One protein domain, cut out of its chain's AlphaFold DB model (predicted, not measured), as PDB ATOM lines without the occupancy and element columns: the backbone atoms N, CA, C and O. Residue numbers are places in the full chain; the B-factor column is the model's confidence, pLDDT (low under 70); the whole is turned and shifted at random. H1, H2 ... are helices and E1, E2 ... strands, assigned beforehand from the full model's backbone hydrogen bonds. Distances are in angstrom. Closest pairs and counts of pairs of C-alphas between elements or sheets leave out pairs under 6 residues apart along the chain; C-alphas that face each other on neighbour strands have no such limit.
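Overview. This is residues 6 to 191 of the 593 residues of the protein "Fungal_trans domain-containing protein" of Aspergillus aculeatus (strain ATCC 16872 / CBS 172.66 / WB 5094) (UniProt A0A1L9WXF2). Little regular structure here: a rounded mass of loops, stretches 89 to 129 and 150 to 191 passing through its middle, with strand pair E1-E2, long helix H3 and corner H4-H5 round its rim. Of 186 printed residues, 59 are in five named helices and two antiparallel strands, order E1 H1 E2 H2 H3 H4 H5, class mixed. It is compact, radius of gyration of the C-alphas 17.7 A, spanning 44 by 41 by 37 A.

Arrangement. Start at E1, residues 6 to 11, antiparallel to E2, residues 33 to 39, at 141 degrees; N 9 and O 35, 2.9 A apart, are within hydrogen-bond range. H1, residues 25 to 30, H2, residues 50 to 53, and H3, residues 70 to 88, touch no helix. H4, residues 130 to 139, and H5, residues 143 to 149, only just touch, with 3 pairs of C-alphas within 8 A, only at the corner; closest are C-alphas of Tyr 138 and Ala 146, 5.2 A. Every O i to N i+4 pair is within range in H5, 11 of 15 in H3, 5 of 6 in H4, 0 of 2 in H1, where 2 of 3 O i to N i+3 pairs are; H2 is too short.

Along the chain. Find C-alpha 6 at (195.445, 213.609, 91.031), where E1 begins. H3 runs 25.7 A, kinked 37 degrees near residue 77; H5 ends at (193.966, 198.387, 130.811).

Size, cuts and confidence. C-alphas of Glu 6 and Glu 144 are farthest apart, 48.8 A. The printed part has no cut; links E1 to H1, H2 to H3 and H3 to H4 are long. pLDDT is under 70 in 49 residues, among them 14 to 31 and 105 to 121.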
ATOM      1  N   GLU A   6     196.889 213.474  91.211       89.69
ATOM      2  CA  GLU A   6     195.445 213.609  91.031       89.69
ATOM      3  C   GLU A   6     194.871 212.209  90.811       89.69
ATOM      4  O   GLU A   6     195.312 211.469  89.928       89.69
ATOM      5  N   THR A   7     193.919 211.804  91.644       87.75
ATOM      6  CA  THR A   7     193.298 210.482  91.556       87.75
ATOM      7  C   THR A   7     191.850 210.535  92.024       87.75
ATOM      8  O   THR A   7     191.281 211.605  92.218       87.75
ATOM      9  N   THR A   8     191.219 209.377  92.180       85.38
ATOM     10  CA  THR A   8     189.862 209.271  92.707       85.38
ATOM     11  C   THR A   8     189.810 208.341  93.907       85.38
ATOM     12  O   THR A   8     190.382 207.254  93.851       85.38
ATOM     13  N   ILE A   9     189.067 208.723  94.944       82.44
ATOM     14  CA  ILE A   9     188.767 207.880  96.108       82.44
ATOM     15  C   ILE A   9     187.265 207.610  96.149       82.44
ATOM     16  O   ILE A   9     186.455 208.485  95.842       82.44
ATOM     17  N   ASN A  10     186.901 206.386  96.529       82.81
ATOM     18  CA  ASN A  10     185.512 206.002  96.725       82.81
ATOM     19  C   ASN A  10     185.072 206.281  98.165       82.81
ATOM     20  O   ASN A  10     185.693 205.803  99.121       82.81
ATOM     21  N   PHE A  11     183.969 207.010  98.297       80.50
ATOM     22  CA  PHE A  11     183.294 207.318  99.548       80.50
ATOM     23  C   PHE A  11     181.950 206.590  99.633       80.50
ATOM     24  O   PHE A  11     181.397 206.095  98.643       80.50
ATOM     25  N   ILE A  12     181.415 206.520 100.847       75.44
ATOM     26  CA  ILE A  12     180.050 206.062 101.090       75.44
ATOM     27  C   ILE A  12     179.117 207.271 100.989       75.44
ATOM     28  O   ILE A  12     179.375 208.306 101.598       75.44
ATOM     29  N   LEU A  13     178.021 207.135 100.237       73.25
ATOM     30  CA  LEU A  13     177.027 208.201 100.084       73.25
ATOM     31  C   LEU A  13     176.374 208.542 101.433       73.25
ATOM     32  O   LEU A  13     175.938 207.645 102.160       73.25
ATOM     33  N   SER A  14     176.241 209.833 101.739       65.88
ATOM     34  CA  SER A  14     175.669 210.333 103.002       65.88
ATOM     35  C   SER A  14     174.212 209.911 103.231       65.88
ATOM     36  O   SER A  14     173.791 209.721 104.367       65.88
ATOM     37  N   ASN A  15     173.449 209.692 102.157       65.06
ATOM     38  CA  ASN A  15     172.064 209.215 102.200       65.06
ATOM     39  C   ASN A  15     171.934 207.683 102.306       65.06
ATOM     40  O   ASN A  15     170.820 207.155 102.351       65.06
ATOM     41  N   SER A  16     173.047 206.943 102.336       62.09
ATOM     42  CA  SER A  16     173.003 205.494 102.500       62.09
ATOM     43  C   SER A  16     172.646 205.160 103.952       62.09
ATOM     44  O   SER A  16     173.473 205.263 104.857       62.09
ATOM     45  N   GLY A  17     171.391 204.762 104.188       57.06
ATOM     46  CA  GLY A  17     170.885 204.439 105.525       57.06
ATOM     47  C   GLY A  17     171.801 203.502 106.331       57.06
ATOM     48  O   GLY A  17     172.642 202.775 105.783       57.06
ATOM     49  N   ILE A  18     171.646 203.511 107.658       55.62
ATOM     50  CA  ILE A  18     172.402 202.653 108.582       55.62
ATOM     51  C   ILE A  18     171.994 201.190 108.338       55.62
ATOM     52  O   ILE A  18     171.078 200.662 108.960       55.62
ATOM     53  N   ARG A  19     172.646 200.523 107.383       56.22
ATOM     54  CA  ARG A  19     172.539 199.077 107.170       56.22
ATOM     55  C   ARG A  19     173.666 198.373 107.913       56.22
ATOM     56  O   ARG A  19     174.812 198.818 107.876       56.22
ATOM     57  N   SER A  20     173.322 197.271 108.569       53.31
ATOM     58  CA  SER A  20     174.291 196.343 109.143       53.31
ATOM     59  C   SER A  20     175.047 195.636 108.017       53.31
ATOM     60  O   SER A  20     174.403 195.129 107.102       53.31
ATOM     61  N   MET A  21     176.376 195.581 108.089       54.09
ATOM     62  CA  MET A  21     177.218 194.863 107.116       54.09
ATOM     63  C   MET A  21     177.750 193.560 107.712       54.09
ATOM     64  O   MET A  21     178.015 193.500 108.917       54.09
ATOM     65  N   THR A  22     177.921 192.541 106.870       43.59
ATOM     66  CA  THR A  22     178.515 191.241 107.209       43.59
ATOM     67  C   THR A  22     179.992 191.240 106.805       43.59
ATOM     68  O   THR A  22     180.385 190.750 105.752       43.59
ATOM     69  N   GLY A  23     180.837 191.829 107.654       50.03
ATOM     70  CA  GLY A  23     182.290 191.848 107.448       50.03
ATOM     71  C   GLY A  23     182.813 192.920 106.475       50.03
ATOM     72  O   GLY A  23     182.087 193.801 106.017       50.03
ATOM     73  N   THR A  24     184.125 192.882 106.213       48.81
ATOM     74  CA  THR A  24     184.877 193.934 105.496       48.81
ATOM     75  C   THR A  24     184.634 193.936 103.986       48.81
ATOM     76  O   THR A  24     184.817 194.961 103.345       48.81
ATOM     77  N   ALA A  25     184.229 192.809 103.393       45.91
ATOM     78  CA  ALA A  25     183.972 192.714 101.953       45.91
ATOM     79  C   ALA A  25     182.732 193.528 101.526       45.91
ATOM     80  O   ALA A  25     182.782 194.237 100.521       45.91
ATOM     81  N   ASP A  26     181.672 193.513 102.342       48.62
ATOM     82  CA  ASP A  26     180.456 194.319 102.144       48.62
ATOM     83  C   ASP A  26     180.714 195.831 102.238       48.62
ATOM     84  O   ASP A  26     179.952 196.640 101.706       48.62
ATOM     85  N   PHE A  27     181.790 196.241 102.912       54.03
ATOM     86  CA  PHE A  27     182.177 197.647 102.999       54.03
ATOM     87  C   PHE A  27     182.625 198.187 101.631       54.03
ATOM     88  O   PHE A  27     182.165 199.243 101.191       54.03
ATOM     89  N   TYR A  28     183.468 197.436 100.915       55.28
ATOM     90  CA  TYR A  28     184.039 197.875  99.636       55.28
ATOM     91  C   TYR A  28     183.039 197.874  98.478       55.28
ATOM     92  O   TYR A  28     183.209 198.641  97.536       55.28
ATOM     93  N   THR A  29     181.981 197.063  98.536       58.00
ATOM     94  CA  THR A  29     180.924 197.053  97.507       58.00
ATOM     95  C   THR A  29     179.964 198.241  97.624       58.00
ATOM     96  O   THR A  29     179.306 198.595  96.642       58.00
ATOM     97  N   ASN A  30     179.889 198.880  98.798       61.84
ATOM     98  CA  ASN A  30     178.954 199.970  99.091       61.84
ATOM     99  C   ASN A  30     179.555 201.378  98.935       61.84
ATOM    100  O   ASN A  30     178.804 202.341  98.759       61.84
ATOM    101  N   ALA A  31     180.881 201.520  98.966       66.50
ATOM    102  CA  ALA A  31     181.558 202.783  98.680       66.50
ATOM    103  C   ALA A  31     181.611 203.023  97.159       66.50
ATOM    104  O   ALA A  31     182.531 202.569  96.483       66.50
ATOM    105  N   LYS A  32     180.588 203.695  96.614       73.50
ATOM    106  CA  LYS A  32     180.437 203.958  95.168       73.50
ATOM    107  C   LYS A  32     180.545 205.438  94.784       73.50
ATOM    108  O   LYS A  32     180.534 205.744  93.595       73.50
ATOM    109  N   ASP A  33     180.636 206.352  95.754       83.31
ATOM    110  CA  ASP A  33     180.774 207.786  95.477       83.31
ATOM    111  C   ASP A  33     182.231 208.114  95.132       83.31
ATOM    112  O   ASP A  33     183.056 208.381  96.006       83.31
ATOM    113  N   LYS A  34     182.568 208.004  93.847       84.62
ATOM    114  CA  LYS A  34     183.915 208.242  93.331       84.62
ATOM    115  C   LYS A  34     184.165 209.745  93.218       84.62
ATOM    116  O   LYS A  34     183.607 210.402  92.342       84.62
ATOM    117  N   ARG A  35     185.052 210.284  94.056       87.25
ATOM    118  CA  ARG A  35     185.416 211.710  94.050       87.25
ATOM    119  C   ARG A  35     186.850 211.915  93.609       87.25
ATOM    120  O   ARG A  35     187.737 211.190  94.058       87.25
ATOM    121  N   ALA A  36     187.069 212.910  92.753       91.25
ATOM    122  CA  ALA A  36     188.407 213.377  92.417       91.25
ATOM    123  C   ALA A  36     189.056 214.015  93.649       91.25
ATOM    124  O   ALA A  36     188.438 214.828  94.336       91.25
ATOM    125  N   VAL A  37     190.285 213.612  93.936       88.81
ATOM    126  CA  VAL A  37     191.054 214.053  95.092       88.81
ATOM    127  C   VAL A  37     192.524 214.155  94.724       88.81
ATOM    128  O   VAL A  37     193.092 213.273  94.074       88.81
ATOM    129  N   LYS A  38     193.143 215.218  95.223       91.56
ATOM    130  CA  LYS A  38     194.582 215.407  95.162       91.56
ATOM    131  C   LYS A  38     195.226 214.764  96.382       91.56
ATOM    132  O   LYS A  38     194.949 215.162  97.512       91.56
ATOM    133  N   ILE A  39     196.087 213.777  96.157       89.06
ATOM    134  CA  ILE A  39     196.882 213.147  97.211       89.06
ATOM    135  C   ILE A  39     198.271 213.771  97.196       89.06
ATOM    136  O   ILE A  39     198.966 213.756  96.179       89.06
ATOM    137  N   TYR A  40     198.667 214.304  98.347       90.19
ATOM    138  CA  TYR A  40     199.965 214.936  98.526       90.19
ATOM    139  C   TYR A  40     201.017 213.915  98.943       90.19
ATOM    140  O   TYR A  40     200.749 213.064  99.788       90.19
ATOM    141  N   ASP A  41     202.223 214.028  98.395       88.44
ATOM    142  CA  ASP A  41     203.361 213.206  98.795       88.44
ATOM    143  C   ASP A  41     203.899 213.672 100.163       88.44
ATOM    144  O   ASP A  41     204.395 214.801 100.280       88.44
ATOM    145  N   PRO A  42     203.819 212.839 101.221       84.50
ATOM    146  CA  PRO A  42     204.323 213.212 102.536       84.50
ATOM    147  C   PRO A  42     205.827 212.936 102.697       84.50
ATOM    148  O   PRO A  42     206.396 213.266 103.737       84.50
ATOM    149  N   ARG A  43     206.505 212.315 101.717       79.75
ATOM    150  CA  ARG A  43     207.930 211.960 101.845       79.75
ATOM    151  C   ARG A  43     208.793 213.210 102.011       79.75
ATOM    152  O   ARG A  43     208.715 214.146 101.222       79.75
ATOM    153  N   GLY A  44     209.645 213.200 103.035       74.38
ATOM    154  CA  GLY A  44     210.497 214.338 103.400       74.38
ATOM    155  C   GLY A  44     209.793 215.424 104.223       74.38
ATOM    156  O   GLY A  44     210.448 216.381 104.628       74.38
ATOM    157  N   LYS A  45     208.491 215.283 104.513       79.38
ATOM    158  CA  LYS A  45     207.761 216.161 105.438       79.38
ATOM    159  C   LYS A  45     207.714 215.518 106.825       79.38
ATOM    160  O   LYS A  45     207.198 214.416 106.990       79.38
ATOM    161  N   HIS A  46     208.237 216.220 107.828       74.88
ATOM    162  CA  HIS A  46     208.311 215.746 109.221       74.88
ATOM    163  C   HIS A  46     207.328 216.468 110.160       74.88
ATOM    164  O   HIS A  46     207.442 216.390 111.379       74.88
ATOM    165  N   GLU A  47     206.361 217.194 109.597       83.38
ATOM    166  CA  GLU A  47     205.409 218.020 110.351       83.38
ATOM    167  C   GLU A  47     204.242 217.230 110.967       83.38
ATOM    168  O   GLU A  47     203.626 217.695 111.929       83.38
ATOM    169  N   PHE A  48     203.958 216.027 110.453       89.44
ATOM    170  CA  PHE A  48     202.832 215.205 110.896       89.44
ATOM    171  C   PHE A  48     203.150 214.461 112.194       89.44
ATOM    172  O   PHE A  48     204.077 213.648 112.255       89.44
ATOM    173  N   LYS A  49     202.352 214.723 113.233       88.88
ATOM    174  CA  LYS A  49     202.488 214.102 114.557       88.88
ATOM    175  C   LYS A  49     201.310 213.184 114.836       88.88
ATOM    176  O   LYS A  49     200.164 213.602 114.678       88.88
ATOM    177  N   LEU A  50     201.576 211.998 115.387       89.06
ATOM    178  CA  LEU A  50     200.537 211.018 115.719       89.06
ATOM    179  C   LEU A  50     199.439 211.608 116.623       89.06
ATOM    180  O   LEU A  50     198.259 211.391 116.379       89.06
ATOM    181  N   SER A  51     199.815 212.417 117.618       86.69
ATOM    182  CA  SER A  51     198.881 213.042 118.567       86.69
ATOM    183  C   SER A  51     198.030 214.175 117.987       86.69
ATOM    184  O   SER A  51     197.072 214.590 118.631       86.69
ATOM    185  N   LYS A  52     198.413 214.723 116.828       89.19
ATOM    186  CA  LYS A  52     197.735 215.857 116.186       89.19
ATOM    187  C   LYS A  52     197.005 215.404 114.926       89.19
ATOM    188  O   LYS A  52     195.803 215.585 114.807       89.19
ATOM    189  N   ASN A  53     197.735 214.792 114.003       92.25
ATOM    190  CA  ASN A  53     197.249 214.425 112.678       92.25
ATOM    191  C   ASN A  53     196.678 213.000 112.626       92.25
ATOM    192  O   ASN A  53     196.097 212.613 111.618       92.25
ATOM    193  N   GLY A  54     196.873 212.192 113.674       90.00
ATOM    194  CA  GLY A  54     196.490 210.776 113.682       90.00
ATOM    195  C   GLY A  54     197.467 209.856 112.943       90.00
ATOM    196  O   GLY A  54     197.277 208.644 112.939       90.00
ATOM    197  N   PHE A  55     198.541 210.399 112.360       91.81
ATOM    198  CA  PHE A  55     199.624 209.637 111.742       91.81
ATOM    199  C   PHE A  55     200.966 210.372 111.863       91.81
ATOM    200  O   PHE A  55     201.019 211.579 112.103       91.81
ATOM    201  N   CYS A  56     202.062 209.641 111.683       89.94
ATOM    202  CA  CYS A  56     203.401 210.200 111.526       89.94
ATOM    203  C   CYS A  56     204.249 209.297 110.626       89.94
ATOM    204  O   CYS A  56     204.037 208.084 110.577       89.94
ATOM    205  N   HIS A  57     205.234 209.881 109.946       87.62
ATOM    206  CA  HIS A  57     206.237 209.132 109.196       87.62
ATOM    207  C   HIS A  57     207.514 209.003 110.029       87.62
ATOM    208  O   HIS A  57     208.010 209.990 110.571       87.62
ATOM    209  N   THR A  58     208.050 207.789 110.117       86.06
ATOM    210  CA  THR A  58     209.254 207.481 110.892       86.06
ATOM    211  C   THR A  58     210.173 206.572 110.086       86.06
ATOM    212  O   THR A  58     209.714 205.737 109.305       86.06
ATOM    213  N   THR A  59     211.479 206.764 110.241       86.38
ATOM    214  CA  THR A  59     212.502 205.915 109.629       86.38
ATOM    215  C   THR A  59     213.170 205.123 110.735       86.38
ATOM    216  O   THR A  59     213.671 205.702 111.694       86.38
ATOM    217  N   PHE A  60     213.167 203.801 110.601       86.56
ATOM    218  CA  PHE A  60     213.668 202.897 111.625       86.56
ATOM    219  C   PHE A  60     214.504 201.784 110.980       86.56
ATOM    220  O   PHE A  60     214.056 201.209 109.982       86.56
ATOM    221  N   PRO A  61     215.711 201.487 111.499       84.88
ATOM    222  CA  PRO A  61     216.519 200.371 111.024       84.88
ATOM    223  C   PRO A  61     215.769 199.055 111.204       84.88
ATOM    224  O   PRO A  61     215.318 198.738 112.301       84.88
ATOM    225  N   SER A  62     215.638 198.292 110.126       80.62
ATOM    226  CA  SER A  62     214.734 197.151 110.088       80.62
ATOM    227  C   SER A  62     215.399 195.934 109.462       80.62
ATOM    228  O   SER A  62     216.135 196.067 108.480       80.62
ATOM    229  N   VAL A  63     215.144 194.750 110.018       73.25
ATOM    230  CA  VAL A  63     215.699 193.494 109.497       73.25
ATOM    231  C   VAL A  63     215.015 193.147 108.170       73.25
ATOM    232  O   VAL A  63     213.810 193.370 107.989       73.25
ATOM    233  N   HIS A  64     215.777 192.635 107.199       67.44
ATOM    234  CA  HIS A  64     215.209 192.132 105.949       67.44
ATOM    235  C   HIS A  64     214.431 190.841 106.226       67.44
ATOM    236  O   HIS A  64     214.992 189.888 106.758       67.44
ATOM    237  N   ILE A  65     213.147 190.809 105.867       63.50
ATOM    238  CA  ILE A  65     212.263 189.671 106.139       63.50
ATOM    239  C   ILE A  65     212.036 188.903 104.838       63.50
ATOM    240  O   ILE A  65     211.494 189.463 103.882       63.50
ATOM    241  N   LEU A  66     212.376 187.612 104.818       59.78
ATOM    242  CA  LEU A  66     211.820 186.692 103.827       59.78
ATOM    243  C   LEU A  66     210.372 186.371 104.224       59.78
ATOM    244  O   LEU A  66     210.122 185.797 105.279       59.78
ATOM    245  N   ILE A  67     209.409 186.720 103.368       61.31
ATOM    246  CA  ILE A  67     207.958 186.555 103.611       61.31
ATOM    247  C   ILE A  67     207.519 185.070 103.546       61.31
ATOM    248  O   ILE A  67     206.339 184.747 103.611       61.31
ATOM    249  N   SER A  68     208.457 184.132 103.402       56.31
ATOM    250  CA  SER A  68     208.163 182.711 103.192       56.31
ATOM    251  C   SER A  68     207.670 181.974 104.441       56.31
ATOM    252  O   SER A  68     207.072 180.913 104.286       56.31
ATOM    253  N   ASP A  69     207.891 182.506 105.649       62.09
ATOM    254  CA  ASP A  69     207.498 181.852 106.906       62.09
ATOM    255  C   ASP A  69     206.779 182.825 107.872       62.09
ATOM    256  O   ASP A  69     207.388 183.783 108.360       62.09
ATOM    257  N   PRO A  70     205.491 182.590 108.196       63.94
ATOM    258  CA  PRO A  70     204.732 183.397 109.154       63.94
ATOM    259  C   PRO A  70     205.308 183.421 110.579       63.94
ATOM    260  O   PRO A  70     205.056 184.373 111.321       63.94
ATOM    261  N   THR A  71     206.068 182.401 110.992       68.25
ATOM    262  CA  THR A  71     206.639 182.325 112.349       68.25
ATOM    263  C   THR A  71     207.733 183.370 112.574       68.25
ATOM    264  O   THR A  71     207.806 183.957 113.657       68.25
ATOM    265  N   ILE A  72     208.488 183.706 111.523       72.38
ATOM    266  CA  ILE A  72     209.523 184.751 111.528       72.38
ATOM    267  C   ILE A  72     208.920 186.121 111.871       72.38
ATOM    268  O   ILE A  72     209.537 186.921 112.569       72.38
ATOM    269  N   ILE A  73     207.672 186.392 111.467       78.25
ATOM    270  CA  ILE A  73     207.009 187.676 111.748       78.25
ATOM    271  C   ILE A  73     206.863 187.895 113.258       78.25
ATOM    272  O   ILE A  73     207.158 188.975 113.772       78.25
ATOM    273  N   LYS A  74     206.416 186.870 113.986       82.56
ATOM    274  CA  LYS A  74     206.205 186.981 115.433       82.56
ATOM    275  C   LYS A  74     207.524 187.036 116.198       82.56
ATOM    276  O   LYS A  74     207.598 187.747 117.195       82.56
ATOM    277  N   LEU A  75     208.542 186.309 115.738       82.75
ATOM    278  CA  LEU A  75     209.844 186.252 116.402       82.75
ATOM    279  C   LEU A  75     210.666 187.527 116.183       82.75
ATOM    280  O   LEU A  75     211.161 188.094 117.153       82.75
ATOM    281  N   ASP A  76     210.737 188.022 114.949       82.25
ATOM    282  CA  ASP A  76     211.673 189.094 114.598       82.25
ATOM    283  C   ASP A  76     210.990 190.461 114.492       82.25
ATOM    284  O   ASP A  76     211.527 191.482 114.929       82.25
ATOM    285  N   VAL A  77     209.770 190.504 113.947       84.62
ATOM    286  CA  VAL A  77     209.104 191.770 113.602       84.62
ATOM    287  C   VAL A  77     208.352 192.345 114.790       84.62
ATOM    288  O   VAL A  77     208.391 193.553 115.005       84.62
ATOM    289  N   TYR A  78     207.689 191.519 115.600       89.69
ATOM    290  CA  TYR A  78     206.934 192.025 116.751       89.69
ATOM    291  C   TYR A  78     207.827 192.780 117.756       89.69
ATOM    292  O   TYR A  78     207.447 193.889 118.147       89.69
ATOM    293  N   PRO A  79     209.021 192.276 118.136       90.38
ATOM    294  CA  PRO A  79     209.945 193.032 118.984       90.38
ATOM    295  C   PRO A  79     210.488 194.298 118.308       90.38
ATOM    296  O   PRO A  79     210.736 195.303 118.970       90.38
ATOM    297  N   GLU A  80     210.681 194.278 116.986       90.56
ATOM    298  CA  GLU A  80     211.086 195.461 116.219       90.56
ATOM    299  C   GLU A  80     210.018 196.562 116.275       90.56
ATOM    300  O   GLU A  80     210.335 197.708 116.589       90.56
ATOM    301  N   ILE A  81     208.746 196.209 116.061       90.88
ATOM    302  CA  ILE A  81     207.620 197.147 116.150       90.88
ATOM    303  C   ILE A  81     207.459 197.693 117.570       90.88
ATOM    304  O   ILE A  81     207.184 198.882 117.734       90.88
ATOM    305  N   ALA A  82     207.662 196.868 118.599       91.75
ATOM    306  CA  ALA A  82     207.641 197.342 119.979       91.75
ATOM    307  C   ALA A  82     208.702 198.435 120.210       91.75
ATOM    308  O   ALA A  82     208.355 199.535 120.634       91.75
ATOM    309  N   ARG A  83     209.958 198.189 119.810       91.62
ATOM    310  CA  ARG A  83     211.049 199.178 119.911       91.62
ATOM    311  C   ARG A  83     210.785 200.443 119.095       91.62
ATOM    312  O   ARG A  83     211.086 201.553 119.542       91.62
ATOM    313  N   LEU A  84     210.206 200.298 117.903       91.94
ATOM    314  CA  LEU A  84     209.800 201.434 117.082       91.94
ATOM    315  C   LEU A  84     208.805 202.328 117.834       91.94
ATOM    316  O   LEU A  84     208.961 203.547 117.854       91.94
ATOM    317  N   LEU A  85     207.778 201.736 118.443       91.81
ATOM    318  CA  LEU A  85     206.738 202.485 119.146       91.81
ATOM    319  C   LEU A  85     207.241 203.079 120.472       91.81
ATOM    320  O   LEU A  85     206.866 204.205 120.792       91.81
ATOM    321  N   GLU A  86     208.123 202.388 121.198       91.62
ATOM    322  CA  GLU A  86     208.792 202.920 122.399       91.62
ATOM    323  C   GLU A  86     209.585 204.195 122.103       91.62
ATOM    324  O   GLU A  86     209.553 205.144 122.884       91.62
ATOM    325  N   THR A  87     210.280 204.229 120.963       88.56
ATOM    326  CA  THR A  87     211.126 205.365 120.564       88.56
ATOM    327  C   THR A  87     210.350 206.481 119.864       88.56
ATOM    328  O   THR A  87     210.725 207.648 119.968       88.56
ATOM    329  N   SER A  88     209.263 206.145 119.161       87.38
ATOM    330  CA  SER A  88     208.505 207.105 118.347       87.38
ATOM    331  C   SER A  88     207.381 207.815 119.109       87.38
ATOM    332  O   SER A  88     206.913 208.863 118.660       87.38
ATOM    333  N   ILE A  89     206.915 207.270 120.237       88.00
ATOM    334  CA  ILE A  89     205.800 207.829 121.013       88.00
ATOM    335  C   ILE A  89     206.327 208.519 122.268       88.00
ATOM    336  O   ILE A  89     207.111 207.953 123.024       88.00
ATOM    337  N   GLN A  90     205.843 209.738 122.518       83.56
ATOM    338  CA  GLN A  90     206.153 210.490 123.731       83.56
ATOM    339  C   GLN A  90     204.868 210.912 124.467       83.56
ATOM    340  O   GLN A  90     203.981 211.494 123.835       83.56
ATOM    341  N   PRO A  91     204.760 210.668 125.790       86.75
ATOM    342  CA  PRO A  91     205.695 209.888 126.612       86.75
ATOM    343  C   PRO A  91     205.720 208.397 126.206       86.75
ATOM    344  O   PRO A  91     204.722 207.917 125.662       86.75
ATOM    345  N   PRO A  92     206.827 207.669 126.461       87.38
ATOM    346  CA  PRO A  92     206.941 206.261 126.096       87.38
ATOM    347  C   PRO A  92     205.797 205.422 126.683       87.38
ATOM    348  O   PRO A  92     205.458 205.587 127.862       87.38
ATOM    349  N   PRO A  93     205.189 204.514 125.901       89.94
ATOM    350  CA  PRO A  93     204.163 203.623 126.415       89.94
ATOM    351  C   PRO A  93     204.727 202.719 127.514       89.94
ATOM    352  O   PRO A  93     205.762 202.086 127.341       89.94
ATOM    353  N   THR A  94     204.005 202.575 128.626       89.50
ATOM    354  CA  THR A  94     204.391 201.646 129.705       89.50
ATOM    355  C   THR A  94     204.210 200.178 129.318       89.50
ATOM    356  O   THR A  94     204.655 199.283 130.031       89.50
ATOM    357  N   ARG A  95     203.463 199.911 128.241       87.38
ATOM    358  CA  ARG A  95     203.196 198.569 127.730       87.38
ATOM    359  C   ARG A  95     202.873 198.632 126.245       87.38
ATOM    360  O   ARG A  95     202.018 199.414 125.837       87.38
ATOM    361  N   ILE A  96     203.500 197.752 125.472       90.88
ATOM    362  CA  ILE A  96     203.227 197.569 124.046       90.88
ATOM    363  C   ILE A  96     202.952 196.093 123.802       90.88
ATOM    364  O   ILE A  96     203.656 195.223 124.310       90.88
ATOM    365  N   LYS A  97     201.889 195.803 123.054       87.94
ATOM    366  CA  LYS A  97     201.522 194.441 122.677       87.94
ATOM    367  C   LYS A  97     201.079 194.440 121.225       87.94
ATOM    368  O   LYS A  97     200.061 195.039 120.889       87.94
ATOM    369  N   VAL A  98     201.833 193.748 120.380       88.38
ATOM    370  CA  VAL A  98     201.403 193.467 119.012       88.38
ATOM    371  C   VAL A  98     200.388 192.329 119.080       88.38
ATOM    372  O   VAL A  98     200.679 191.252 119.598       88.38
ATOM    373  N   VAL A  99     199.164 192.602 118.637       79.38
ATOM    374  CA  VAL A  99     198.007 191.695 118.775       79.38
ATOM    375  C   VAL A  99     197.528 191.120 117.442       79.38
ATOM    376  O   VAL A  99     196.700 190.210 117.429       79.38
ATOM    377  N   SER A 100     198.033 191.662 116.334       78.75
ATOM    378  CA  SER A 100     197.695 191.238 114.980       78.75
ATOM    379  C   SER A 100     198.697 191.769 113.963       78.75
ATOM    380  O   SER A 100     199.180 192.893 114.105       78.75
ATOM    381  N   ASN A 101     198.914 191.013 112.889       82.12
ATOM    382  CA  ASN A 101     199.557 191.497 111.672       82.12
ATOM    383  C   ASN A 101     198.736 191.111 110.438       82.12
ATOM    384  O   ASN A 101     197.979 190.144 110.437       82.12
ATOM    385  N   THR A 102     198.903 191.871 109.361       75.75
ATOM    386  CA  THR A 102     198.292 191.575 108.062       75.75
ATOM    387  C   THR A 102     199.284 191.930 106.971       75.75
ATOM    388  O   THR A 102     199.783 193.055 106.932       75.75
ATOM    389  N   ILE A 103     199.562 190.980 106.082       75.62
ATOM    390  CA  ILE A 103     200.329 191.234 104.863       75.62
ATOM    391  C   ILE A 103     199.331 191.526 103.748       75.62
ATOM    392  O   ILE A 103     198.339 190.818 103.580       75.62
ATOM    393  N   ARG A 104     199.565 192.616 103.015       71.56
ATOM    394  CA  ARG A 104     198.724 193.010 101.885       71.56
ATOM    395  C   ARG A 104     199.513 192.926 100.590       71.56
ATOM    396  O   ARG A 104     200.566 193.547 100.454       71.56
ATOM    397  N   SER A 105     198.952 192.218  99.621       64.62
ATOM    398  CA  SER A 105     199.432 192.163  98.243       64.62
ATOM    399  C   SER A 105     198.274 192.306  97.259       64.62
ATOM    400  O   SER A 105     197.105 192.158  97.614       64.62
ATOM    401  N   SER A 106     198.603 192.619  96.004       55.50
ATOM    402  CA  SER A 106     197.641 192.608  94.894       55.50
ATOM    403  C   SER A 106     197.100 191.205  94.599       55.50
ATOM    404  O   SER A 106     196.031 191.081  94.015       55.50
ATOM    405  N   VAL A 107     197.847 190.175  95.002       47.72
ATOM    406  CA  VAL A 107     197.447 188.764  95.018       47.72
ATOM    407  C   VAL A 107     196.917 188.452  96.415       47.72
ATOM    408  O   VAL A 107     197.490 188.921  97.397       47.72
ATOM    409  N   THR A 108     195.829 187.700  96.522       42.00
ATOM    410  CA  THR A 108     195.276 187.224  97.795       42.00
ATOM    411  C   THR A 108     196.363 186.465  98.564       42.00
ATOM    412  O   THR A 108     196.798 185.405  98.123       42.00
ATOM    413  N   ASP A 109     196.843 187.017  99.683       38.16
ATOM    414  CA  ASP A 109     197.811 186.318 100.532       38.16
ATOM    415  C   ASP A 109     197.071 185.254 101.351       38.16
ATOM    416  O   ASP A 109     196.377 185.554 102.325       38.16
ATOM    417  N   VAL A 110     197.192 184.007 100.903       36.25
ATOM    418  CA  VAL A 110     196.592 182.815 101.517       36.25
ATOM    419  C   VAL A 110     197.169 182.497 102.904       36.25
ATOM    420  O   VAL A 110     196.557 181.716 103.627       36.25
ATOM    421  N   ASN A 111     198.287 183.120 103.305       34.97
ATOM    422  CA  ASN A 111     198.947 182.902 104.600       34.97
ATOM    423  C   ASN A 111     198.704 184.031 105.621       34.97
ATOM    424  O   ASN A 111     199.237 183.993 106.730       34.97
ATOM    425  N   SER A 112     197.907 185.046 105.275       39.41
ATOM    426  CA  SER A 112     197.509 186.091 106.220       39.41
ATOM    427  C   SER A 112     196.577 185.513 107.295       39.41
ATOM    428  O   SER A 112     195.529 184.956 106.976       39.41
ATOM    429  N   GLU A 113     196.898 185.732 108.578       37.91
ATOM    430  CA  GLU A 113     196.040 185.409 109.743       37.91
ATOM    431  C   GLU A 113     194.636 186.061 109.677       37.91
ATOM    432  O   GLU A 113     193.752 185.747 110.478       37.91
ATOM    433  N   TYR A 114     194.410 186.957 108.711       40.28
ATOM    434  CA  TYR A 114     193.153 187.643 108.447       40.28
ATOM    435  C   TYR A 114     192.609 187.292 107.054       40.28
ATOM    436  O   TYR A 114     192.572 188.123 106.143       40.28
ATOM    437  N   THR A 115     192.112 186.067 106.889       36.53
ATOM    438  CA  THR A 115     191.200 185.701 105.795       36.53
ATOM    439  C   THR A 115     189.838 186.374 106.016       36.53
ATOM    440  O   THR A 115     188.877 185.794 106.510       36.53
ATOM    441  N   GLY A 116     189.774 187.670 105.701       38.75
ATOM    442  CA  GLY A 116     188.554 188.479 105.802       38.75
ATOM    443  C   GLY A 116     188.609 189.833 105.087       38.75
ATOM    444  O   GLY A 116     187.652 190.608 105.156       38.75
ATOM    445  N   THR A 117     189.707 190.163 104.401       43.69
ATOM    446  CA  THR A 117     189.771 191.354 103.546       43.69
ATOM    447  C   THR A 117     190.434 190.993 102.216       43.69
ATOM    448  O   THR A 117     191.640 190.755 102.193       43.69
ATOM    449  N   PRO A 118     189.671 190.913 101.111       44.16
ATOM    450  CA  PRO A 118     190.235 190.639  99.799       44.16
ATOM    451  C   PRO A 118     191.041 191.865  99.348       44.16
ATOM    452  O   PRO A 118     190.483 192.926  99.089       44.16
ATOM    453  N   GLY A 119     192.365 191.732  99.293       57.62
ATOM    454  CA  GLY A 119     193.257 192.731  98.707       57.62
ATOM    455  C   GLY A 119     193.377 194.073  99.451       57.62
ATOM    456  O   GLY A 119     193.123 194.214 100.653       57.62
ATOM    457  N   LEU A 120     193.874 195.067  98.714       63.00
ATOM    458  CA  LEU A 120     194.096 196.430  99.192       63.00
ATOM    459  C   LEU A 120     192.762 197.123  99.499       63.00
ATOM    460  O   LEU A 120     191.792 196.966  98.759       63.00
ATOM    461  N   ALA A 121     192.727 197.931 100.558       68.00
ATOM    462  CA  ALA A 121     191.553 198.733 100.867       68.00
ATOM    463  C   ALA A 121     191.372 199.843  99.818       68.00
ATOM    464  O   ALA A 121     192.248 200.687  99.652       68.00
ATOM    465  N   ARG A 122     190.235 199.845  99.110       70.44
ATOM    466  CA  ARG A 122     189.935 200.800  98.019       70.44
ATOM    467  C   ARG A 122     188.914 201.884  98.384       70.44
ATOM    468  O   ARG A 122     188.467 202.628  97.511       70.44
ATOM    469  N   ALA A 123     188.526 201.952  99.651       75.56
ATOM    470  CA  ALA A 123     187.548 202.901 100.171       75.56
ATOM    471  C   ALA A 123     188.080 203.566 101.445       75.56
ATOM    472  O   ALA A 123     188.749 202.914 102.255       75.56
ATOM    473  N   ALA A 124     187.777 204.854 101.618       81.44
ATOM    474  CA  ALA A 124     188.154 205.602 102.814       81.44
ATOM    475  C   ALA A 124     187.367 205.096 104.033       81.44
ATOM    476  O   ALA A 124     186.142 204.984 103.979       81.44
ATOM    477  N   HIS A 125     188.067 204.763 105.119       81.56
ATOM    478  CA  HIS A 125     187.460 204.225 106.337       81.56
ATOM    479  C   HIS A 125     188.313 204.479 107.578       81.56
ATOM    480  O   HIS A 125     189.484 204.845 107.484       81.56
ATOM    481  N   LEU A 126     187.694 204.245 108.735       81.50
ATOM    482  CA  LEU A 126     188.355 204.101 110.025       81.50
ATOM    483  C   LEU A 126     188.190 202.650 110.486       81.50
ATOM    484  O   LEU A 126     187.083 202.116 110.432       81.50
ATOM    485  N   ASP A 127     189.269 202.033 110.964       77.12
ATOM    486  CA  ASP A 127     189.259 200.622 111.384       77.12
ATOM    487  C   ASP A 127     188.430 200.387 112.652       77.12
ATOM    488  O   ASP A 127     187.799 199.342 112.821       77.12
ATOM    489  N   HIS A 128     188.425 201.369 113.557       79.25
ATOM    490  CA  HIS A 128     187.790 201.247 114.860       79.25
ATOM    491  C   HIS A 128     186.972 202.489 115.204       79.25
ATOM    492  O   HIS A 128     187.446 203.620 115.121       79.25
ATOM    493  N   THR A 129     185.748 202.260 115.672       79.94
ATOM    494  CA  THR A 129     184.978 203.257 116.422       79.94
ATOM    495  C   THR A 129     185.391 203.234 117.894       79.94
ATOM    496  O   THR A 129     185.967 202.253 118.368       79.94
ATOM    497  N   SER A 130     185.037 204.266 118.664       80.38
ATOM    498  CA  SER A 130     185.325 204.310 120.108       80.38
ATOM    499  C   SER A 130     184.730 203.121 120.879       80.38
ATOM    500  O   SER A 130     185.335 202.634 121.832       80.38
ATOM    501  N   SER A 131     183.555 202.631 120.472       79.56
ATOM    502  CA  SER A 131     182.946 201.421 121.037       79.56
ATOM    503  C   SER A 131     183.621 200.146 120.524       79.56
ATOM    504  O   SER A 131     183.927 199.264 121.324       79.56
ATOM    505  N   GLY A 132     183.923 200.064 119.224       79.69
ATOM    506  CA  GLY A 132     184.600 198.912 118.621       79.69
ATOM    507  C   GLY A 132     186.013 198.690 119.166       79.69
ATOM    508  O   GLY A 132     186.400 197.557 119.424       79.69
ATOM    509  N   ALA A 133     186.755 199.767 119.437       84.12
ATOM    510  CA  ALA A 133     188.069 199.693 120.067       84.12
ATOM    511  C   ALA A 133     187.996 199.058 121.466       84.12
ATOM    512  O   ALA A 133     188.866 198.268 121.830       84.12
ATOM    513  N   LYS A 134     186.951 199.369 122.252       83.88
ATOM    514  CA  LYS A 134     186.748 198.755 123.575       83.88
ATOM    515  C   LYS A 134     186.485 197.261 123.452       83.88
ATOM    516  O   LYS A 134     187.093 196.500 124.185       83.88
ATOM    517  N   VAL A 135     185.637 196.841 122.512       81.69
ATOM    518  CA  VAL A 135     185.400 195.409 122.253       81.69
ATOM    519  C   VAL A 135     186.718 194.709 121.918       81.69
ATOM    520  O   VAL A 135     187.069 193.720 122.553       81.69
ATOM    521  N   TYR A 136     187.512 195.295 121.022       80.25
ATOM    522  CA  TYR A 136     188.810 194.751 120.628       80.25
ATOM    523  C   TYR A 136     189.796 194.611 121.807       80.25
ATOM    524  O   TYR A 136     190.536 193.628 121.891       80.25
ATOM    525  N   LEU A 137     189.779 195.554 122.760       84.12
ATOM    526  CA  LEU A 137     190.574 195.468 123.989       84.12
ATOM    527  C   LEU A 137     190.176 194.281 124.876       84.12
ATOM    528  O   LEU A 137     191.041 193.763 125.567       84.12
ATOM    529  N   TYR A 138     188.914 193.850 124.876       82.50
ATOM    530  CA  TYR A 138     188.461 192.688 125.651       82.50
ATOM    531  C   TYR A 138     188.620 191.358 124.898       82.50
ATOM    532  O   TYR A 138     188.647 190.305 125.524       82.50
ATOM    533  N   GLU A 139     188.780 191.385 123.572       75.56
ATOM    534  CA  GLU A 139     188.969 190.174 122.759       75.56
ATOM    535  C   GLU A 139     190.408 189.627 122.774       75.56
ATOM    536  O   GLU A 139     190.615 188.419 122.645       75.56
ATOM    537  N   LYS A 140     191.423 190.498 122.849       77.19
ATOM    538  CA  LYS A 140     192.828 190.124 122.571       77.19
ATOM    539  C   LYS A 140     193.675 189.751 123.799       77.19
ATOM    540  O   LYS A 140     194.488 188.827 123.700       77.19
ATOM    541  N   PRO A 141     193.602 190.455 124.935       78.00
ATOM    542  CA  PRO A 141     194.223 190.052 126.188       78.00
ATOM    543  C   PRO A 141     193.241 189.269 127.086       78.00
ATOM    544  O   PRO A 141     192.038 189.277 126.837       78.00
ATOM    545  N   PRO A 142     193.732 188.590 128.141       81.38
ATOM    546  CA  PRO A 142     192.868 188.032 129.181       81.38
ATOM    547  C   PRO A 142     191.950 189.101 129.789       81.38
ATOM    548  O   PRO A 142     192.357 190.255 129.929       81.38
ATOM    549  N   GLU A 143     190.737 188.721 130.188       77.38
ATOM    550  CA  GLU A 143     189.695 189.654 130.647       77.38
ATOM    551  C   GLU A 143     190.126 190.514 131.845       77.38
ATOM    552  O   GLU A 143     189.835 191.712 131.901       77.38
ATOM    553  N   GLU A 144     190.874 189.934 132.782       82.56
ATOM    554  CA  GLU A 144     191.428 190.654 133.929       82.56
ATOM    555  C   GLU A 144     192.405 191.754 133.482       82.56
ATOM    556  O   GLU A 144     192.346 192.901 133.938       82.56
ATOM    557  N   GLU A 145     193.269 191.434 132.515       83.12
ATOM    558  CA  GLU A 145     194.207 192.391 131.939       83.12
ATOM    559  C   GLU A 145     193.466 193.480 131.156       83.12
ATOM    560  O   GLU A 145     193.760 194.663 131.340       83.12
ATOM    561  N   ALA A 146     192.488 193.100 130.329       85.38
ATOM    562  CA  ALA A 146     191.644 194.027 129.580       85.38
ATOM    563  C   ALA A 146     190.928 195.010 130.515       85.38
ATOM    564  O   ALA A 146     190.942 196.216 130.276       85.38
ATOM    565  N   SER A 147     190.375 194.511 131.624       87.06
ATOM    566  CA  SER A 147     189.679 195.306 132.642       87.06
ATOM    567  C   SER A 147     190.594 196.290 133.362       87.06
ATOM    568  O   SER A 147     190.175 197.396 133.706       87.06
ATOM    569  N   ARG A 148     191.856 195.916 133.588       88.38
ATOM    570  CA  ARG A 148     192.856 196.827 134.149       88.38
ATOM    571  C   ARG A 148     193.268 197.888 133.128       88.38
ATOM    572  O   ARG A 148     193.328 199.066 133.469       88.38
ATOM    573  N   LEU A 149     193.541 197.485 131.885       87.62
ATOM    574  CA  LEU A 149     193.966 198.387 130.811       87.62
ATOM    575  C   LEU A 149     192.857 199.360 130.394       87.62
ATOM    576  O   LEU A 149     193.155 200.520 130.114       87.62
ATOM    577  N   SER A 150     191.588 198.941 130.423       87.94
ATOM    578  CA  SER A 150     190.444 199.781 130.041       87.94
ATOM    579  C   SER A 150     190.272 201.009 130.941       87.94
ATOM    580  O   SER A 150     189.695 202.004 130.507       87.94
ATOM    581  N   ARG A 151     190.833 200.966 132.158       90.38
ATOM    582  CA  ARG A 151     190.873 202.068 133.135       90.38
ATOM    583  C   ARG A 151     192.081 202.997 132.971       90.38
ATOM    584  O   ARG A 151     192.260 203.914 133.765       90.38
ATOM    585  N   THR A 152     192.929 202.759 131.973       90.12
ATOM    586  CA  THR A 152     194.135 203.554 131.695       90.12
ATOM    587  C   THR A 152     194.024 204.281 130.354       90.12
ATOM    588  O   THR A 152     193.054 204.106 129.618       90.12
ATOM    589  N   ARG A 153     195.020 205.108 130.014       89.38
ATOM    590  CA  ARG A 153     195.151 205.662 128.661       89.38
ATOM    591  C   ARG A 153     195.806 204.620 127.763       89.38
ATOM    592  O   ARG A 153     196.951 204.245 127.992       89.38
ATOM    593  N   TRP A 154     195.097 204.198 126.728       89.94
ATOM    594  CA  TRP A 154     195.583 203.255 125.728       89.94
ATOM    595  C   TRP A 154     195.136 203.704 124.336       89.94
ATOM    596  O   TRP A 154     194.215 204.512 124.195       89.94
ATOM    597  N   ALA A 155     195.808 203.195 123.311       89.75
ATOM    598  CA  ALA A 155     195.472 203.437 121.916       89.75
ATOM    599  C   ALA A 155     195.764 202.179 121.092       89.75
ATOM    600  O   ALA A 155     196.657 201.402 121.434       89.75
ATOM    601  N   ILE A 156     195.023 202.001 119.999       90.00
ATOM    602  CA  ILE A 156     195.348 201.028 118.953       90.00
ATOM    603  C   ILE A 156     196.119 201.791 117.881       90.00
ATOM    604  O   ILE A 156     195.645 202.817 117.395       90.00
ATOM    605  N   ILE A 157     197.316 201.316 117.546       91.38
ATOM    606  CA  ILE A 157     198.201 201.971 116.581       91.38
ATOM    607  C   ILE A 157     198.517 200.977 115.475       91.38
ATOM    608  O   ILE A 157     199.116 199.931 115.721       91.38
ATOM    609  N   ASN A 158     198.134 201.332 114.252       91.50
ATOM    610  CA  ASN A 158     198.510 200.580 113.066       91.50
ATOM    611  C   ASN A 158     199.893 201.017 112.591       91.50
ATOM    612  O   ASN A 158     200.132 202.205 112.366       91.50
ATOM    613  N   VAL A 159     200.785 200.049 112.386       91.25
ATOM    614  CA  VAL A 159     202.109 200.292 111.810       91.25
ATOM    615  C   VAL A 159     202.158 199.709 110.407       91.25
ATOM    616  O   VAL A 159     202.003 198.504 110.214       91.25
ATOM    617  N   TRP A 160     202.387 200.575 109.423       89.12
ATOM    618  CA  TRP A 160     202.461 200.203 108.017       89.12
ATOM    619  C   TRP A 160     203.901 200.265 107.527       89.12
ATOM    620  O   TRP A 160     204.549 201.307 107.604       89.12
ATOM    621  N   ARG A 161     204.385 199.147 106.985       85.88
ATOM    622  CA  ARG A 161     205.740 199.017 106.452       85.88
ATOM    623  C   ARG A 161     205.694 198.449 105.031       85.88
ATOM    624  O   ARG A 161     205.141 197.365 104.843       85.88
ATOM    625  N   PRO A 162     206.295 199.115 104.031       84.00
ATOM    626  CA  PRO A 162     206.482 198.506 102.720       84.00
ATOM    627  C   PRO A 162     207.518 197.376 102.809       84.00
ATOM    628  O   PRO A 162     208.620 197.573 103.318       84.00
ATOM    629  N   LEU A 163     207.174 196.192 102.299       79.31
ATOM    630  CA  LEU A 163     208.090 195.037 102.235       79.31
ATOM    631  C   LEU A 163     208.948 195.034 100.958       79.31
ATOM    632  O   LEU A 163     210.000 194.408 100.902       79.31
ATOM    633  N   LYS A 164     208.495 195.758  99.932       78.00
ATOM    634  CA  LYS A 164     209.192 196.028  98.671       78.00
ATOM    635  C   LYS A 164     208.803 197.416  98.172       78.00
ATOM    636  O   LYS A 164     207.829 197.994  98.659       78.00
ATOM    637  N   THR A 165     209.519 197.936  97.180       82.62
ATOM    638  CA  THR A 165     209.151 199.196  96.524       82.62
ATOM    639  C   THR A 165     207.728 199.112  95.968       82.62
ATOM    640  O   THR A 165     207.422 198.245  95.149       82.62
ATOM    641  N   ILE A 166     206.858 200.016  96.421       78.81
ATOM    642  CA  ILE A 166     205.459 200.090  95.991       78.81
ATOM    643  C   ILE A 166     205.368 200.969  94.742       78.81
ATOM    644  O   ILE A 166     205.693 202.155  94.790       78.81
ATOM    645  N   SER A 167     204.941 200.380  93.623       76.81
ATOM    646  CA  SER A 167     204.792 201.060  92.326       76.81
ATOM    647  C   SER A 167     203.342 201.400  91.961       76.81
ATOM    648  O   SER A 167     203.122 202.232  91.086       76.81
ATOM    649  N   ARG A 168     202.356 200.787  92.627       73.44
ATOM    650  CA  ARG A 168     200.918 201.013  92.424       73.44
ATOM    651  C   ARG A 168     200.190 200.963  93.764       73.44
ATOM    652  O   ARG A 168     200.652 200.272  94.665       73.44
ATOM    653  N   ASP A 169     199.058 201.660  93.857       76.25
ATOM    654  CA  ASP A 169     198.152 201.637  95.014       76.25
ATOM    655  C   ASP A 169     198.859 201.985  96.353       76.25
ATOM    656  O   ASP A 169     198.889 201.163  97.274       76.25
ATOM    657  N   PRO A 170     199.491 203.173  96.471       81.12
ATOM    658  CA  PRO A 170     200.199 203.562  97.688       81.12
ATOM    659  C   PRO A 170     199.243 203.716  98.878       81.12
ATOM    660  O   PRO A 170     198.073 204.064  98.712       81.12
ATOM    661  N   LEU A 171     199.760 203.513 100.095       86.44
ATOM    662  CA  LEU A 171     199.021 203.836 101.313       86.44
ATOM    663  C   LEU A 171     198.710 205.337 101.336       86.44
ATOM    664  O   LEU A 171     199.621 206.162 101.282       86.44
ATOM    665  N   ALA A 172     197.429 205.664 101.463       87.62
ATOM    666  CA  ALA A 172     196.948 207.018 101.676       87.62
ATOM    667  C   ALA A 172     196.320 207.116 103.069       87.62
ATOM    668  O   ALA A 172     195.581 206.227 103.491       87.62
ATOM    669  N   VAL A 173     196.619 208.204 103.773       89.31
ATOM    670  CA  VAL A 173     196.046 208.538 105.082       89.31
ATOM    671  C   VAL A 173     195.456 209.943 105.020       89.31
ATOM    672  O   VAL A 173     195.937 210.787 104.265       89.31
ATOM    673  N   CYS A 174     194.399 210.178 105.791       88.81
ATOM    674  CA  CYS A 174     193.775 211.489 105.923       88.81
ATOM    675  C   CYS A 174     194.329 212.203 107.161       88.81
ATOM    676  O   CYS A 174     194.583 211.556 108.177       88.81
ATOM    677  N   ASP A 175     194.495 213.524 107.088       89.94
ATOM    678  CA  ASP A 175     194.818 214.325 108.265       89.94
ATOM    679  C   ASP A 175     193.609 214.387 109.198       89.94
ATOM    680  O   ASP A 175     192.576 214.978 108.868       89.94
ATOM    681  N   GLY A 176     193.755 213.800 110.386       87.69
ATOM    682  CA  GLY A 176     192.719 213.786 111.412       87.69
ATOM    683  C   GLY A 176     192.259 215.185 111.824       87.69
ATOM    684  O   GLY A 176     191.106 215.345 112.205       87.69
ATOM    685  N   CYS A 177     193.110 216.210 111.682       89.19
ATOM    686  CA  CYS A 177     192.736 217.603 111.950       89.19
ATOM    687  C   CYS A 177     191.720 218.176 110.952       89.19
ATOM    688  O   CYS A 177     191.134 219.219 111.224       89.19
ATOM    689  N   THR A 178     191.536 217.540 109.793       88.94
ATOM    690  CA  THR A 178     190.593 218.007 108.765       88.94
ATOM    691  C   THR A 178     189.217 217.350 108.850       88.94
ATOM    692  O   THR A 178     188.318 217.763 108.126       88.94
ATOM    693  N   LEU A 179     189.040 216.363 109.736       85.00
ATOM    694  CA  LEU A 179     187.773 215.656 109.920       85.00
ATOM    695  C   LEU A 179     186.815 216.460 110.807       85.00
ATOM    696  O   LEU A 179     187.196 216.914 111.888       85.00
ATOM    697  N   GLN A 180     185.561 216.583 110.378       83.31
ATOM    698  CA  GLN A 180     184.487 217.249 111.112       83.31
ATOM    699  C   GLN A 180     183.455 216.253 111.656       83.31
ATOM    700  O   GLN A 180     183.295 215.132 111.161       83.31
ATOM    701  N   GLU A 181     182.719 216.679 112.687       66.44
ATOM    702  CA  GLU A 181     181.601 215.934 113.272       66.44
ATOM    703  C   GLU A 181     180.429 215.894 112.271       66.44
ATOM    704  O   GLU A 181     179.565 216.763 112.243       66.44
ATOM    705  N   GLY A 182     180.466 214.914 111.367       73.88
ATOM    706  CA  GLY A 182     179.537 214.776 110.238       73.88
ATOM    707  C   GLY A 182     180.151 214.068 109.028       73.88
ATOM    708  O   GLY A 182     179.429 213.447 108.250       73.88
ATOM    709  N   ASP A 183     181.484 214.064 108.921       78.00
ATOM    710  CA  ASP A 183     182.213 213.346 107.863       78.00
ATOM    711  C   ASP A 183     182.210 211.823 108.074       78.00
ATOM    712  O   ASP A 183     182.523 211.046 107.168       78.00
ATOM    713  N   LEU A 184     181.864 211.378 109.286       80.06
ATOM    714  CA  LEU A 184     181.877 209.979 109.690       80.06
ATOM    715  C   LEU A 184     180.462 209.406 109.707       80.06
ATOM    716  O   LEU A 184     179.596 209.846 110.461       80.06
ATOM    717  N   LEU A 185     180.253 208.349 108.925       76.62
ATOM    718  CA  LEU A 185     179.002 207.602 108.911       76.62
ATOM    719  C   LEU A 185     179.144 206.332 109.768       76.62
ATOM    720  O   LEU A 185     179.883 205.421 109.377       76.62
ATOM    721  N   PRO A 186     178.441 206.211 110.913       72.50
ATOM    722  CA  PRO A 186     178.505 205.003 111.720       72.50
ATOM    723  C   PRO A 186     177.872 203.832 110.965       72.50
ATOM    724  O   PRO A 186     176.732 203.900 110.497       72.50
ATOM    725  N   LYS A 187     178.602 202.720 110.869       68.00
ATOM    726  CA  LYS A 187     178.090 201.465 110.314       68.00
ATOM    727  C   LYS A 187     178.223 200.354 111.344       68.00
ATOM    728  O   LYS A 187     179.302 200.097 111.869       68.00
ATOM    729  N   GLY A 188     177.104 199.685 111.617       60.50
ATOM    730  CA  GLY A 188     177.090 198.477 112.431       60.50
ATOM    731  C   GLY A 188     177.733 197.336 111.655       60.50
ATOM    732  O   GLY A 188     177.170 196.853 110.672       60.50
ATOM    733  N   MET A 189     178.914 196.911 112.082       57.22
ATOM    734  CA  MET A 189     179.540 195.706 111.561       57.22
ATOM    735  C   MET A 189     179.056 194.544 112.420       57.22
ATOM    736  O   MET A 189     179.464 194.400 113.572       57.22
ATOM    737  N   LYS A 190     178.142 193.733 111.881       47.66
ATOM    738  CA  LYS A 190     177.873 192.429 112.473       47.66
ATOM    739  C   LYS A 190     179.015 191.549 112.021       47.66
ATOM    740  O   LYS A 190     178.994 190.998 110.922       47.66
ATOM    741  N   TYR A 191     180.021 191.424 112.876       42.28
ATOM    742  CA  TYR A 191     180.751 190.175 112.884       42.28
ATOM    743  C   TYR A 191     179.672 189.110 113.076       42.28
ATOM    744  O   TYR A 191     178.950 189.139 114.077       42.28
TER     745      TYR A 191